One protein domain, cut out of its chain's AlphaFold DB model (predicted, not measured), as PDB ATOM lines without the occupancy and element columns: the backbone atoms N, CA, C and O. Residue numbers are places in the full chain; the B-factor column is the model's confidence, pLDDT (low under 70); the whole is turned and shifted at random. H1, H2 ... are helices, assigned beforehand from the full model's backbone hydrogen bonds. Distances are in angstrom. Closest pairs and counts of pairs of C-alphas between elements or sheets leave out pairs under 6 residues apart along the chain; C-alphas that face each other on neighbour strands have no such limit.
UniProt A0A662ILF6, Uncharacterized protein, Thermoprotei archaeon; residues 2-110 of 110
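AT A GLANCE: This is residues 2 to 110 of the 110 residues of an uncharacterized protein of Thermoprotei archaeon (UniProt A0A662ILF6). The chain lies like a wide, flat, open frame with an empty middle: the long helix H2 makes one side, with the short H1 at its beginning, and a helical hairpin of H4 and H5 makes the other side. The tiny H3 and the long link of residues 42 to 59 join the two sides. The printed part has 109 residues with five named helices, in the order H1, H2, H3, H4, H5, and no named strand; the class is all helix. The whole is extended, with a radius of gyration of the C-alphas of 24.4 A and spans of 66 by 57 by 14 A.

HOW THE PARTS SIT: Start at H1, residues 2 to 6, and H2, residues 9 to 30: they are close but not clearly touching, their closest C-alphas, of Leu 6 and Ile 12, being 7.5 A apart. Next comes H3, residues 38 to 41, which is apart from H2. Further on, H4, residues 60 to 82, and H5, residues 88 to 109, touch and form a helical hairpin; their closest C-alphas, of Met 79 and Pro 90, are 6.4 A apart. These two run opposite ways at a shallow tilt of 10 degrees. H2 is apart from both H4 and H5. In H1, H2, H4 and H5 every O i to N i+4 pair is within hydrogen-bond range; H3 is too short for such a pair.

IN THESE COORDINATES: Find C-alpha 2 at (205.029, 138.179, 109.079), where H1 begins. H2 runs 31.5 A from C-alpha 9 to C-alpha 30, at (213.717, 111.584, 86.852). H4 is 33.6 A long, and H5 covers 31.7 A to C-alpha 109 at (171.403, 96.116, 113.008).

THE WHOLE: The C-alphas farthest apart, of Thr 35 and Val 88, are 65.9 A apart. The printed part has no cut, and H3 to H4 is the long link. Residues 2 to 38 stand free. Look at Gly 110 for the one printed pLDDT under 70.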
ATOM      1  N   TRP A   2     204.633 139.555 109.430       78.19
ATOM      2  CA  TRP A   2     205.029 138.179 109.079       78.19
ATOM      3  C   TRP A   2     204.060 137.083 109.534       78.19
ATOM      4  O   TRP A   2     203.766 136.166 108.777       78.19
ATOM      5  N   THR A   3     203.499 137.203 110.734       81.31
ATOM      6  CA  THR A   3     202.527 136.238 111.271       81.31
ATOM      7  C   THR A   3     201.232 136.175 110.463       81.31
ATOM      8  O   THR A   3     200.697 135.093 110.264       81.31
ATOM      9  N   GLN A   4     200.761 137.310 109.938       82.19
ATOM     10  CA  GLN A   4     199.558 137.399 109.096       82.19
ATOM     11  C   GLN A   4     199.785 136.764 107.715       82.19
ATOM     12  O   GLN A   4     198.879 136.172 107.137       82.19
ATOM     13  N   LEU A   5     201.014 136.846 107.199       80.19
ATOM     14  CA  LEU A   5     201.400 136.189 105.951       80.19
ATOM     15  C   LEU A   5     201.488 134.664 106.127       80.19
ATOM     16  O   LEU A   5     200.958 133.921 105.308       80.19
ATOM     17  N   LEU A   6     202.108 134.207 107.222       81.69
ATOM     18  CA  LEU A   6     202.300 132.784 107.539       81.69
ATOM     19  C   LEU A   6     201.016 132.053 107.963       81.69
ATOM     20  O   LEU A   6     201.023 130.831 108.034       81.69
ATOM     21  N   THR A   7     199.929 132.773 108.248       89.56
ATOM     22  CA  THR A   7     198.622 132.202 108.632       89.56
ATOM     23  C   THR A   7     197.552 132.355 107.548       89.56
ATOM     24  O   THR A   7     196.420 131.912 107.726       89.56
ATOM     25  N   ASN A   8     197.891 132.949 106.400       94.44
ATOM     26  CA  ASN A   8     196.946 133.129 105.306       94.44
ATOM     27  C   ASN A   8     196.640 131.788 104.615       94.44
ATOM     28  O   ASN A   8     197.500 131.201 103.954       94.44
ATOM     29  N   ILE A   9     195.393 131.329 104.734       93.81
ATOM     30  CA  ILE A   9     194.966 130.006 104.261       93.81
ATOM     31  C   ILE A   9     195.134 129.816 102.748       93.81
ATOM     32  O   ILE A   9     195.556 128.749 102.307       93.81
ATOM     33  N   ALA A  10     194.874 130.859 101.954       94.81
ATOM     34  CA  ALA A  10     194.997 130.797 100.503       94.81
ATOM     35  C   ALA A  10     196.465 130.683 100.074       94.81
ATOM     36  O   ALA A  10     196.781 129.922  99.160       94.81
ATOM     37  N   LEU A  11     197.370 131.389 100.763       94.69
ATOM     38  CA  LEU A  11     198.807 131.285 100.508       94.69
ATOM     39  C   LEU A  11     199.356 129.909 100.884       94.69
ATOM     40  O   LEU A  11     200.110 129.336 100.103       94.69
ATOM     41  N   ILE A  12     198.966 129.361 102.039       95.25
ATOM     42  CA  ILE A  12     199.407 128.026 102.473       95.25
ATOM     43  C   ILE A  12     198.928 126.957 101.487       95.25
ATOM     44  O   ILE A  12     199.721 126.116 101.068       95.25
ATOM     45  N   PHE A  13     197.655 127.009 101.087       95.81
ATOM     46  CA  PHE A  13     197.091 126.092 100.096       95.81
ATOM     47  C   PHE A  13     197.774 126.229  98.728       95.81
ATOM     48  O   PHE A  13     198.128 125.234  98.100       95.81
ATOM     49  N   GLY A  14     198.006 127.462  98.271       96.56
ATOM     50  CA  GLY A  14     198.718 127.710  97.019       96.56
ATOM     51  C   GLY A  14     200.145 127.164  97.055       96.56
ATOM     52  O   GLY A  14     200.567 126.474  96.130       96.56
ATOM     53  N   LEU A  15     200.876 127.415  98.145       95.94
ATOM     54  CA  LEU A  15     202.239 126.922  98.330       95.94
ATOM     55  C   LEU A  15     202.281 125.390  98.373       95.94
ATOM     56  O   LEU A  15     203.132 124.794  97.715       95.94
ATOM     57  N   SER A  16     201.372 124.744  99.110       96.44
ATOM     58  CA  SER A  16     201.336 123.280  99.199       96.44
ATOM     59  C   SER A  16     201.052 122.644  97.838       96.44
ATOM     60  O   SER A  16     201.731 121.689  97.458       96.44
ATOM     61  N   LEU A  17     200.136 123.223  97.059       97.81
ATOM     62  CA  LEU A  17     199.843 122.782  95.697       97.81
ATOM     63  C   LEU A  17     201.067 122.947  94.785       97.81
ATOM     64  O   LEU A  17     201.430 122.011  94.073       97.81
ATOM     65  N   VAL A  18     201.749 124.095  94.846       98.19
ATOM     66  CA  VAL A  18     202.989 124.334  94.088       98.19
ATOM     67  C   VAL A  18     204.057 123.300  94.442       98.19
ATOM     68  O   VAL A  18     204.670 122.728  93.542       98.19
ATOM     69  N   VAL A  19     204.253 123.007  95.729       98.19
ATOM     70  CA  VAL A  19     205.213 121.991  96.184       98.19
ATOM     71  C   VAL A  19     204.865 120.608  95.622       98.19
ATOM     72  O   VAL A  19     205.745 119.930  95.092       98.19
ATOM     73  N   VAL A  20     203.591 120.204  95.667       98.06
ATOM     74  CA  VAL A  20     203.134 118.924  95.095       98.06
ATOM     75  C   VAL A  20     203.388 118.866  93.588       98.06
ATOM     76  O   VAL A  20     203.908 117.865  93.098       98.06
ATOM     77  N   LEU A  21     203.086 119.938  92.848       98.19
ATOM     78  CA  LEU A  21     203.333 119.998  91.404       98.19
ATOM     79  C   LEU A  21     204.826 119.943  91.061       98.19
ATOM     80  O   LEU A  21     205.203 119.292  90.088       98.19
ATOM     81  N   ILE A  22     205.678 120.588  91.864       98.31
ATOM     82  CA  ILE A  22     207.135 120.504  91.709       98.31
ATOM     83  C   ILE A  22     207.589 119.055  91.884       98.31
ATOM     84  O   ILE A  22     208.291 118.539  91.016       98.31
ATOM     85  N   PHE A  23     207.164 118.374  92.953       97.81
ATOM     86  CA  PHE A  23     207.524 116.970  93.167       97.81
ATOM     87  C   PHE A  23     206.999 116.056  92.065       97.81
ATOM     88  O   PHE A  23     207.739 115.194  91.593       97.81
ATOM     89  N   TYR A  24     205.764 116.272  91.613       97.25
ATOM     90  CA  TYR A  24     205.187 115.532  90.497       97.25
ATOM     91  C   TYR A  24     206.017 115.712  89.214       97.25
ATOM     92  O   TYR A  24     206.409 114.730  88.585       97.25
ATOM     93  N   GLY A  25     206.374 116.953  88.871       97.56
ATOM     94  CA  GLY A  25     207.180 117.258  87.686       97.56
ATOM     95  C   GLY A  25     208.632 116.777  87.784       97.56
ATOM     96  O   GLY A  25     209.204 116.323  86.792       97.56
ATOM     97  N   ILE A  26     209.244 116.837  88.970       97.75
ATOM     98  CA  ILE A  26     210.567 116.244  89.219       97.75
ATOM     99  C   ILE A  26     210.490 114.723  89.051       97.75
ATOM    100  O   ILE A  26     211.326 114.149  88.354       97.75
ATOM    101  N   GLY A  27     209.472 114.081  89.633       96.38
ATOM    102  CA  GLY A  27     209.229 112.645  89.500       96.38
ATOM    103  C   GLY A  27     209.088 112.224  88.040       96.38
ATOM    104  O   GLY A  27     209.750 111.284  87.609       96.38
ATOM    105  N   GLU A  28     208.321 112.974  87.248       95.12
ATOM    106  CA  GLU A  28     208.169 112.734  85.809       95.12
ATOM    107  C   GLU A  28     209.496 112.863  85.037       95.12
ATOM    108  O   GLU A  28     209.759 112.093  84.109       95.12
ATOM    109  N   LYS A  29     210.347 113.828  85.410       95.75
ATOM    110  CA  LYS A  29     211.643 114.059  84.749       95.75
ATOM    111  C   LYS A  29     212.699 113.016  85.109       95.75
ATOM    112  O   LYS A  29     213.492 112.662  84.241       95.75
ATOM    113  N   ILE A  30     212.733 112.563  86.363       96.88
ATOM    114  CA  ILE A  30     213.717 111.584  86.852       96.88
ATOM    115  C   ILE A  30     213.310 110.156  86.468       96.88
ATOM    116  O   ILE A  30     214.176 109.308  86.250       96.88
ATOM    117  N   ALA A  31     212.006 109.871  86.377       93.50
ATOM    118  CA  ALA A  31     211.520 108.525  86.115       93.50
ATOM    119  C   ALA A  31     212.030 107.975  84.765       93.50
ATOM    120  O   ALA A  31     211.929 108.647  83.731       93.50
ATOM    121  N   PRO A  32     212.524 106.723  84.728       90.94
ATOM    122  CA  PRO A  32     212.943 106.093  83.486       90.94
ATOM    123  C   PRO A  32     211.741 105.917  82.550       90.94
ATOM    124  O   PRO A  32     210.791 105.176  82.828       90.94
ATOM    125  N   LYS A  33     211.796 106.581  81.394       86.81
ATOM    126  CA  LYS A  33     210.769 106.497  80.351       86.81
ATOM    127  C   LYS A  33     210.910 105.179  79.584       86.81
ATOM    128  O   LYS A  33     211.485 105.130  78.505       86.81
ATOM    129  N   GLY A  34     210.420 104.084  80.162       85.12
ATOM    130  CA  GLY A  34     210.383 102.788  79.474       85.12
ATOM    131  C   GLY A  34     209.330 102.750  78.360       85.12
ATOM    132  O   GLY A  34     208.296 103.414  78.468       85.12
ATOM    133  N   THR A  35     209.556 101.932  77.331       90.12
ATOM    134  CA  THR A  35     208.619 101.718  76.218       90.12
ATOM    135  C   THR A  35     207.250 101.235  76.713       90.12
ATOM    136  O   THR A  35     207.135 100.497  77.697       90.12
ATOM    137  N   LYS A  36     206.181 101.691  76.052       88.12
ATOM    138  CA  LYS A  36     204.803 101.288  76.355       88.12
ATOM    139  C   LYS A  36     204.523  99.928  75.711       88.12
ATOM    140  O   LYS A  36     204.020  99.864  74.597       88.12
ATOM    141  N   VAL A  37     204.908  98.854  76.393       90.25
ATOM    142  CA  VAL A  37     204.628  97.469  75.980       90.25
ATOM    143  C   VAL A  37     203.325  97.005  76.631       90.25
ATOM    144  O   VAL A  37     203.049  97.392  77.765       90.25
ATOM    145  N   PHE A  38     202.540  96.167  75.946       85.12
ATOM    146  CA  PHE A  38     201.241  95.675  76.426       85.12
ATOM    147  C   PHE A  38     201.300  95.147  77.869       85.12
ATOM    148  O   PHE A  38     200.572  95.636  78.723       85.12
ATOM    149  N   GLY A  39     202.256  94.265  78.186       84.56
ATOM    150  CA  GLY A  39     202.414  93.715  79.541       84.56
ATOM    151  C   GLY A  39     202.772  94.742  80.627       84.56
ATOM    152  O   GLY A  39     202.469  94.518  81.790       84.56
ATOM    153  N   LYS A  40     203.371  95.891  80.273       85.75
ATOM    154  CA  LYS A  40     203.655  96.983  81.227       85.75
ATOM    155  C   LYS A  40     202.398  97.788  81.574       85.75
ATOM    156  O   LYS A  40     202.348  98.418  82.625       85.75
ATOM    157  N   LEU A  41     201.430  97.823  80.661       88.56
ATOM    158  CA  LEU A  41     200.165  98.543  80.822       88.56
ATOM    159  C   LEU A  41     199.021  97.626  81.270       88.56
ATOM    160  O   LEU A  41     197.954  98.125  81.619       88.56
ATOM    161  N   ALA A  42     199.234  96.309  81.234       87.19
ATOM    162  CA  ALA A  42     198.264  95.322  81.671       87.19
ATOM    163  C   ALA A  42     197.979  95.470  83.180       87.19
ATOM    164  O   ALA A  42     198.892  95.779  83.953       87.19
ATOM    165  N   PRO A  43     196.721  95.268  83.613       86.50
ATOM    166  CA  PRO A  43     196.373  95.279  85.026       86.50
ATOM    167  C   PRO A  43     197.139  94.190  85.782       86.50
ATOM    168  O   PRO A  43     197.461  93.133  85.240       86.50
ATOM    169  N   TYR A  44     197.436  94.455  87.055       84.81
ATOM    170  CA  TYR A  44     198.100  93.463  87.890       84.81
ATOM    171  C   TYR A  44     197.170  92.272  88.127       84.81
ATOM    172  O   TYR A  44     196.077  92.420  88.669       84.81
ATOM    173  N   ALA A  45     197.635  91.102  87.708       85.31
ATOM    174  CA  ALA A  45     196.850  89.879  87.637       85.31
ATOM    175  C   ALA A  45     197.758  88.638  87.721       85.31
ATOM    176  O   ALA A  45     197.503  87.633  87.082       85.31
ATOM    177  N   CYS A  46     198.904  88.731  88.409       84.94
ATOM    178  CA  CYS A  46     199.917  87.661  88.452       84.94
ATOM    179  C   CYS A  46     200.385  87.144  87.067       84.94
ATOM    180  O   CYS A  46     200.944  86.058  86.972       84.94
ATOM    181  N   GLY A  47     200.200  87.935  86.000       85.56
ATOM    182  CA  GLY A  47     200.491  87.542  84.616       85.56
ATOM    183  C   GLY A  47     199.343  86.821  83.899       85.56
ATOM    184  O   GLY A  47     199.499  86.466  82.733       85.56
ATOM    185  N   GLU A  48     198.207  86.622  84.563       85.38
ATOM    186  CA  GLU A  48     196.988  86.076  83.972       85.38
ATOM    187  C   GLU A  48     196.256  87.147  83.152       85.38
ATOM    188  O   GLU A  48     196.193  88.321  83.527       85.38
ATOM    189  N   ASP A  49     195.684  86.734  82.020       83.94
ATOM    190  CA  ASP A  49     194.857  87.602  81.185       83.94
ATOM    191  C   ASP A  49     193.443  87.667  81.774       83.94
ATOM    192  O   ASP A  49     192.535  86.922  81.400       83.94
ATOM    193  N   LEU A  50     193.288  88.508  82.798       80.75
ATOM    194  CA  LEU A  50     192.009  88.779  83.441       80.75
ATOM    195  C   LEU A  50     191.284  89.885  82.664       80.75
ATOM    196  O   LEU A  50     191.695  91.051  82.729       80.75
ATOM    197  N   PRO A  51     190.190  89.567  81.942       80.44
ATOM    198  CA  PRO A  51     189.411  90.595  81.277       80.44
ATOM    199  C   PRO A  51     188.829  91.555  82.326       80.44
ATOM    200  O   PRO A  51     188.531  91.141  83.449       80.44
ATOM    201  N   PRO A  52     188.633  92.840  81.987       75.50
ATOM    202  CA  PRO A  52     188.051  93.813  82.901       75.50
ATOM    203  C   PRO A  52     186.598  93.437  83.219       75.50
ATOM    204  O   PRO A  52     185.663  93.790  82.497       75.50
ATOM    205  N   VAL A  53     186.405  92.707  84.316       80.44
ATOM    206  CA  VAL A  53     185.083  92.382  84.845       80.44
ATOM    207  C   VAL A  53     184.599  93.565  85.673       80.44
ATOM    208  O   VAL A  53     185.292  94.058  86.563       80.44
ATOM    209  N   LYS A  54     183.377  94.023  85.395       77.81
ATOM    210  CA  LYS A  54     182.689  94.996  86.246       77.81
ATOM    211  C   LYS A  54     182.257  94.293  87.529       77.81
ATOM    212  O   LYS A  54     181.154  93.758  87.597       77.81
ATOM    213  N   LEU A  55     183.137  94.265  88.525       79.25
ATOM    214  CA  LEU A  55     182.791  93.767  89.848       79.25
ATOM    215  C   LEU A  55     181.752  94.710  90.465       79.25
ATOM    216  O   LEU A  55     182.043  95.878  90.728       79.25
ATOM    217  N   GLN A  56     180.534  94.213  90.679       83.81
ATOM    218  CA  GLN A  56     179.554  94.899  91.515       83.81
ATOM    219  C   GLN A  56     179.964  94.674  92.967       83.81
ATOM    220  O   GLN A  56     179.630  93.661  93.572       83.81
ATOM    221  N   VAL A  57     180.780  95.590  93.483       82.31
ATOM    222  CA  VAL A  57     181.167  95.579  94.893       82.31
ATOM    223  C   VAL A  57     179.923  95.900  95.709       82.31
ATOM    224  O   VAL A  57     179.257  96.904  95.448       82.31
ATOM    225  N   ASP A  58     179.613  95.052  96.686       85.50
ATOM    226  CA  ASP A  58     178.618  95.389  97.693       85.50
ATOM    227  C   ASP A  58     179.130  96.584  98.508       85.50
ATOM    228  O   ASP A  58     180.113  96.505  99.249       85.50
ATOM    229  N   VAL A  59     178.477  97.721  98.297       88.69
ATOM    230  CA  VAL A  59     178.792  99.005  98.922       88.69
ATOM    231  C   VAL A  59     177.758  99.390  99.972       88.69
ATOM    232  O   VAL A  59     177.811 100.512 100.471       88.69
ATOM    233  N   GLU A  60     176.843  98.488 100.347       87.94
ATOM    234  CA  GLU A  60     175.777  98.773 101.310       87.94
ATOM    235  C   GLU A  60     176.354  99.342 102.614       87.94
ATOM    236  O   GLU A  60     176.048 100.471 103.004       87.94
ATOM    237  N   ARG A  61     177.309  98.624 103.217       87.00
ATOM    238  CA  ARG A  61     177.982  99.065 104.450       87.00
ATOM    239  C   ARG A  61     178.770 100.357 104.261       87.00
ATOM    240  O   ARG A  61     178.812 101.189 105.162       87.00
ATOM    241  N   PHE A  62     179.397 100.537 103.099       89.62
ATOM    242  CA  PHE A  62     180.151 101.754 102.794       89.62
ATOM    243  C   PHE A  62     179.233 102.982 102.767       89.62
ATOM    244  O   PHE A  62     179.552 103.999 103.384       89.62
ATOM    245  N   PHE A  63     178.060 102.865 102.141       90.19
ATOM    246  CA  PHE A  63     177.051 103.920 102.155       90.19
ATOM    247  C   PHE A  63     176.534 104.207 103.561       90.19
ATOM    248  O   PHE A  63     176.391 105.378 103.918       90.19
ATOM    249  N   THR A  64     176.327 103.181 104.391       89.88
ATOM    250  CA  THR A  64     175.959 103.393 105.797       89.88
ATOM    251  C   THR A  64     176.996 104.253 106.527       89.88
ATOM    252  O   THR A  64     176.637 105.216 107.207       89.88
ATOM    253  N   TYR A  65     178.289 103.957 106.356       90.50
ATOM    254  CA  TYR A  65     179.352 104.752 106.972       90.50
ATOM    255  C   TYR A  65     179.406 106.186 106.440       90.50
ATOM    256  O   TYR A  65     179.619 107.101 107.234       90.50
ATOM    257  N   ILE A  66     179.162 106.404 105.143       94.12
ATOM    258  CA  ILE A  66     179.066 107.758 104.576       94.12
ATOM    259  C   ILE A  66     177.933 108.543 105.237       94.12
ATOM    260  O   ILE A  66     178.136 109.692 105.624       94.12
ATOM    261  N   VAL A  67     176.755 107.934 105.395       92.31
ATOM    262  CA  VAL A  67     175.610 108.601 106.029       92.31
ATOM    263  C   VAL A  67     175.954 109.007 107.460       92.31
ATOM    264  O   VAL A  67     175.736 110.162 107.827       92.31
ATOM    265  N   TYR A  68     176.557 108.111 108.251       92.44
ATOM    266  CA  TYR A  68     177.010 108.470 109.598       92.44
ATOM    267  C   TYR A  68     178.041 109.596 109.579       92.44
ATOM    268  O   TYR A  68     177.910 110.548 110.346       92.44
ATOM    269  N   PHE A  69     179.034 109.516 108.692       94.62
ATOM    270  CA  PHE A  69     180.068 110.539 108.566       94.62
ATOM    271  C   PHE A  69     179.466 111.917 108.274       94.62
ATOM    272  O   PHE A  69     179.769 112.865 108.989       94.62
ATOM    273  N   VAL A  70     178.558 112.023 107.299       94.81
ATOM    274  CA  VAL A  70     177.919 113.296 106.927       94.81
ATOM    275  C   VAL A  70     177.078 113.865 108.072       94.81
ATOM    276  O   VAL A  70     177.133 115.065 108.336       94.81
ATOM    277  N   VAL A  71     176.324 113.022 108.789       94.19
ATOM    278  CA  VAL A  71     175.530 113.474 109.945       94.19
ATOM    279  C   VAL A  71     176.433 114.043 111.042       94.19
ATOM    280  O   VAL A  71     176.149 115.117 111.577       94.19
ATOM    281  N   PHE A  72     177.533 113.356 111.361       94.12
ATOM    282  CA  PHE A  72     178.482 113.831 112.366       94.12
ATOM    283  C   PHE A  72     179.288 115.052 111.906       94.12
ATOM    284  O   PHE A  72     179.575 115.914 112.732       94.12
ATOM    285  N   ASP A  73     179.607 115.167 110.617       95.25
ATOM    286  CA  ASP A  73     180.314 116.322 110.051       95.25
ATOM    287  C   ASP A  73     179.469 117.604 110.151       95.25
ATOM    288  O   ASP A  73     179.927 118.624 110.669       95.25
ATOM    289  N   ILE A  74     178.180 117.528 109.794       93.62
ATOM    290  CA  ILE A  74     177.235 118.647 109.963       93.62
ATOM    291  C   ILE A  74     177.106 119.033 111.442       93.62
ATOM    292  O   ILE A  74     177.134 120.221 111.781       93.62
ATOM    293  N   LEU A  75     176.991 118.042 112.335       94.06
ATOM    294  CA  LEU A  75     176.952 118.287 113.775       94.06
ATOM    295  C   LEU A  75     178.224 118.999 114.254       94.06
ATOM    296  O   LEU A  75     178.130 119.963 115.013       94.06
ATOM    297  N   ALA A  76     179.400 118.565 113.796       92.81
ATOM    298  CA  ALA A  76     180.672 119.175 114.161       92.81
ATOM    299  C   ALA A  76     180.744 120.647 113.730       92.81
ATOM    300  O   ALA A  76     181.137 121.489 114.535       92.81
ATOM    301  N   VAL A  77     180.298 120.982 112.513       92.75
ATOM    302  CA  VAL A  77     180.249 122.373 112.025       92.75
ATOM    303  C   VAL A  77     179.298 123.236 112.860       92.75
ATOM    304  O   VAL A  77     179.651 124.355 113.252       92.75
ATOM    305  N   ILE A  78     178.108 122.725 113.185       92.00
ATOM    306  CA  ILE A  78     177.131 123.445 114.017       92.00
ATOM    307  C   ILE A  78     177.680 123.668 115.427       92.00
ATOM    308  O   ILE A  78     177.601 124.780 115.949       92.00
ATOM    309  N   MET A  79     178.298 122.654 116.031       91.25
ATOM    310  CA  MET A  79     178.919 122.786 117.351       91.25
ATOM    311  C   MET A  79     180.098 123.763 117.332       91.25
ATOM    312  O   MET A  79     180.181 124.634 118.197       91.25
ATOM    313  N   ALA A  80     180.967 123.675 116.320       92.06
ATOM    314  CA  ALA A  80     182.131 124.544 116.178       92.06
ATOM    315  C   ALA A  80     181.736 126.022 116.047       92.06
ATOM    316  O   ALA A  80     182.305 126.881 116.719       92.06
ATOM    317  N   THR A  81     180.730 126.321 115.221       90.25
ATOM    318  CA  THR A  81     180.222 127.695 115.048       90.25
ATOM    319  C   THR A  81     179.472 128.208 116.279       90.25
ATOM    320  O   THR A  81     179.497 129.403 116.566       90.25
ATOM    321  N   SER A  82     178.873 127.308 117.058       91.06
ATOM    322  CA  SER A  82     178.127 127.647 118.272       91.06
ATOM    323  C   SER A  82     179.005 127.866 119.507       91.06
ATOM    324  O   SER A  82     178.496 128.318 120.529       91.06
ATOM    325  N   PHE A  83     180.317 127.605 119.447       84.62
ATOM    326  CA  PHE A  83     181.209 127.851 120.589       84.62
ATOM    327  C   PHE A  83     181.287 129.326 120.999       84.62
ATOM    328  O   PHE A  83     181.513 129.617 122.171       84.62
ATOM    329  N   VAL A  84     181.081 130.253 120.060       83.12
ATOM    330  CA  VAL A  84     181.101 131.699 120.341       83.12
ATOM    331  C   VAL A  84     179.856 132.138 121.121       83.12
ATOM    332  O   VAL A  84     179.931 133.050 121.942       83.12
ATOM    333  N   SER A  85     178.713 131.484 120.899       81.25
ATOM    334  CA  SER A  85     177.468 131.738 121.627       81.25
ATOM    335  C   SER A  85     176.743 130.416 121.882       81.25
ATOM    336  O   SER A  85     175.891 130.004 121.086       81.25
ATOM    337  N   PRO A  86     177.088 129.722 122.981       83.81
ATOM    338  CA  PRO A  86     176.388 128.513 123.376       83.81
ATOM    339  C   PRO A  86     174.907 128.816 123.602       83.81
ATOM    340  O   PRO A  86     174.549 129.848 124.171       83.81
ATOM    341  N   GLY A  87     174.031 127.911 123.173       86.88
ATOM    342  CA  GLY A  87     172.598 128.150 123.247       86.88
ATOM    343  C   GLY A  87     171.757 126.885 123.197       86.88
ATOM    344  O   GLY A  87     172.248 125.759 123.079       86.88
ATOM    345  N   VAL A  88     170.447 127.099 123.267       89.56
ATOM    346  CA  VAL A  88     169.457 126.019 123.268       89.56
ATOM    347  C   VAL A  88     169.377 125.348 121.893       89.56
ATOM    348  O   VAL A  88     169.322 124.127 121.821       89.56
ATOM    349  N   TYR A  89     169.446 126.111 120.797       89.25
ATOM    350  CA  TYR A  89     169.311 125.565 119.440       89.25
ATOM    351  C   TYR A  89     170.428 124.581 119.036       89.25
ATOM    352  O   TYR A  89     170.087 123.491 118.577       89.25
ATOM    353  N   PRO A  90     171.728 124.871 119.250       91.06
ATOM    354  CA  PRO A  90     172.802 123.912 118.959       91.06
ATOM    355  C   PRO A  90     172.693 122.641 119.806       91.06
ATOM    356  O   PRO A  90     172.891 121.536 119.308       91.06
ATOM    357  N   SER A  91     172.298 122.793 121.072       91.56
ATOM    358  CA  SER A  91     172.091 121.673 121.995       91.56
ATOM    359  C   SER A  91     170.927 120.782 121.551       91.56
ATOM    360  O   SER A  91     171.056 119.560 121.520       91.56
ATOM    361  N   LEU A  92     169.800 121.379 121.145       93.75
ATOM    362  CA  LEU A  92     168.662 120.647 120.587       93.75
ATOM    363  C   LEU A  92     169.037 119.927 119.291       93.75
ATOM    364  O   LEU A  92     168.685 118.762 119.121       93.75
ATOM    365  N   PHE A  93     169.785 120.583 118.402       91.88
ATOM    366  CA  PHE A  93     170.273 119.958 117.176       91.88
ATOM    367  C   PHE A  93     171.180 118.753 117.476       91.88
ATOM    368  O   PHE A  93     171.021 117.693 116.867       91.88
ATOM    369  N   ALA A  94     172.070 118.865 118.465       93.25
ATOM    370  CA  ALA A  94     172.896 117.750 118.925       93.25
ATOM    371  C   ALA A  94     172.051 116.577 119.449       93.25
ATOM    372  O   ALA A  94     172.292 115.428 119.089       93.25
ATOM    373  N   VAL A  95     171.008 116.845 120.236       95.38
ATOM    374  CA  VAL A  95     170.106 115.784 120.717       95.38
ATOM    375  C   VAL A  95     169.361 115.120 119.556       95.38
ATOM    376  O   VAL A  95     169.340 113.894 119.467       95.38
ATOM    377  N   ILE A  96     168.792 115.903 118.634       94.38
ATOM    378  CA  ILE A  96     168.044 115.380 117.478       94.38
ATOM    379  C   ILE A  96     168.941 114.517 116.584       94.38
ATOM    380  O   ILE A  96     168.534 113.435 116.153       94.38
ATOM    381  N   THR A  97     170.170 114.966 116.318       94.00
ATOM    382  CA  THR A  97     171.135 114.206 115.510       94.00
ATOM    383  C   THR A  97     171.547 112.906 116.194       94.00
ATOM    384  O   THR A  97     171.517 111.862 115.547       94.00
ATOM    385  N   LEU A  98     171.835 112.921 117.500       94.19
ATOM    386  CA  LEU A  98     172.153 111.703 118.256       94.19
ATOM    387  C   LEU A  98     170.994 110.700 118.259       94.19
ATOM    388  O   LEU A  98     171.218 109.506 118.059       94.19
ATOM    389  N   VAL A  99     169.756 111.175 118.427       94.94
ATOM    390  CA  VAL A  99     168.555 110.329 118.345       94.94
ATOM    391  C   VAL A  99     168.415 109.732 116.943       94.94
ATOM    392  O   VAL A  99     168.214 108.527 116.809       94.94
ATOM    393  N   SER A 100     168.593 110.539 115.896       91.06
ATOM    394  CA  SER A 100     168.537 110.081 114.500       91.06
ATOM    395  C   SER A 100     169.587 109.005 114.207       91.06
ATOM    396  O   SER A 100     169.271 107.979 113.606       91.06
ATOM    397  N   VAL A 101     170.823 109.191 114.683       93.12
ATOM    398  CA  VAL A 101     171.891 108.188 114.553       93.12
ATOM    399  C   VAL A 101     171.551 106.916 115.325       93.12
ATOM    400  O   VAL A 101     171.752 105.826 114.795       93.12
ATOM    401  N   ALA A 102     170.998 107.021 116.538       93.06
ATOM    402  CA  ALA A 102     170.565 105.857 117.309       93.06
ATOM    403  C   ALA A 102     169.487 105.049 116.569       93.06
ATOM    404  O   ALA A 102     169.597 103.827 116.481       93.06
ATOM    405  N   PHE A 103     168.498 105.716 115.963       92.00
ATOM    406  CA  PHE A 103     167.494 105.054 115.124       92.00
ATOM    407  C   PHE A 103     168.113 104.373 113.902       92.00
ATOM    408  O   PHE A 103     167.808 103.211 113.641       92.00
ATOM    409  N   LEU A 104     169.012 105.051 113.185       89.75
ATOM    410  CA  LEU A 104     169.714 104.457 112.045       89.75
ATOM    411  C   LEU A 104     170.552 103.241 112.462       89.75
ATOM    412  O   LEU A 104     170.564 102.237 111.761       89.75
ATOM    413  N   LEU A 105     171.236 103.302 113.607       89.88
ATOM    414  CA  LEU A 105     172.004 102.175 114.149       89.88
ATOM    415  C   LEU A 105     171.121 100.971 114.481       89.88
ATOM    416  O   LEU A 105     171.546  99.838 114.272       89.88
ATOM    417  N   LEU A 106     169.916 101.203 115.005       89.62
ATOM    418  CA  LEU A 106     168.947 100.137 115.256       89.62
ATOM    419  C   LEU A 106     168.413  99.551 113.946       89.62
ATOM    420  O   LEU A 106     168.352  98.333 113.820       89.62
ATOM    421  N   ALA A 107     168.095 100.398 112.964       86.31
ATOM    422  CA  ALA A 107     167.575  99.972 111.666       86.31
ATOM    423  C   ALA A 107     168.585  99.146 110.849       86.31
ATOM    424  O   ALA A 107     168.192  98.210 110.170       86.31
ATOM    425  N   VAL A 108     169.880  99.467 110.928       84.50
ATOM    426  CA  VAL A 108     170.941  98.738 110.202       84.50
ATOM    427  C   VAL A 108     171.344  97.437 110.909       84.50
ATOM    428  O   VAL A 108     171.911  96.541 110.290       84.50
ATOM    429  N   ARG A 109     171.096  97.323 112.221       75.12
ATOM    430  CA  ARG A 109     171.403  96.116 113.008       75.12
ATOM    431  C   ARG A 109     170.310  95.045 112.975       75.12
ATOM    432  O   ARG A 109     170.612  93.926 113.388       75.12
ATOM    433  N   GLY A 110     169.080  95.412 112.614       55.12
ATOM    434  CA  GLY A 110     167.926  94.511 112.554       55.12
ATOM    435  C   GLY A 110     167.676  93.980 111.157       55.12
ATOM    436  O   GLY A 110     168.578  93.299 110.627       55.12
TER     437      GLY A 110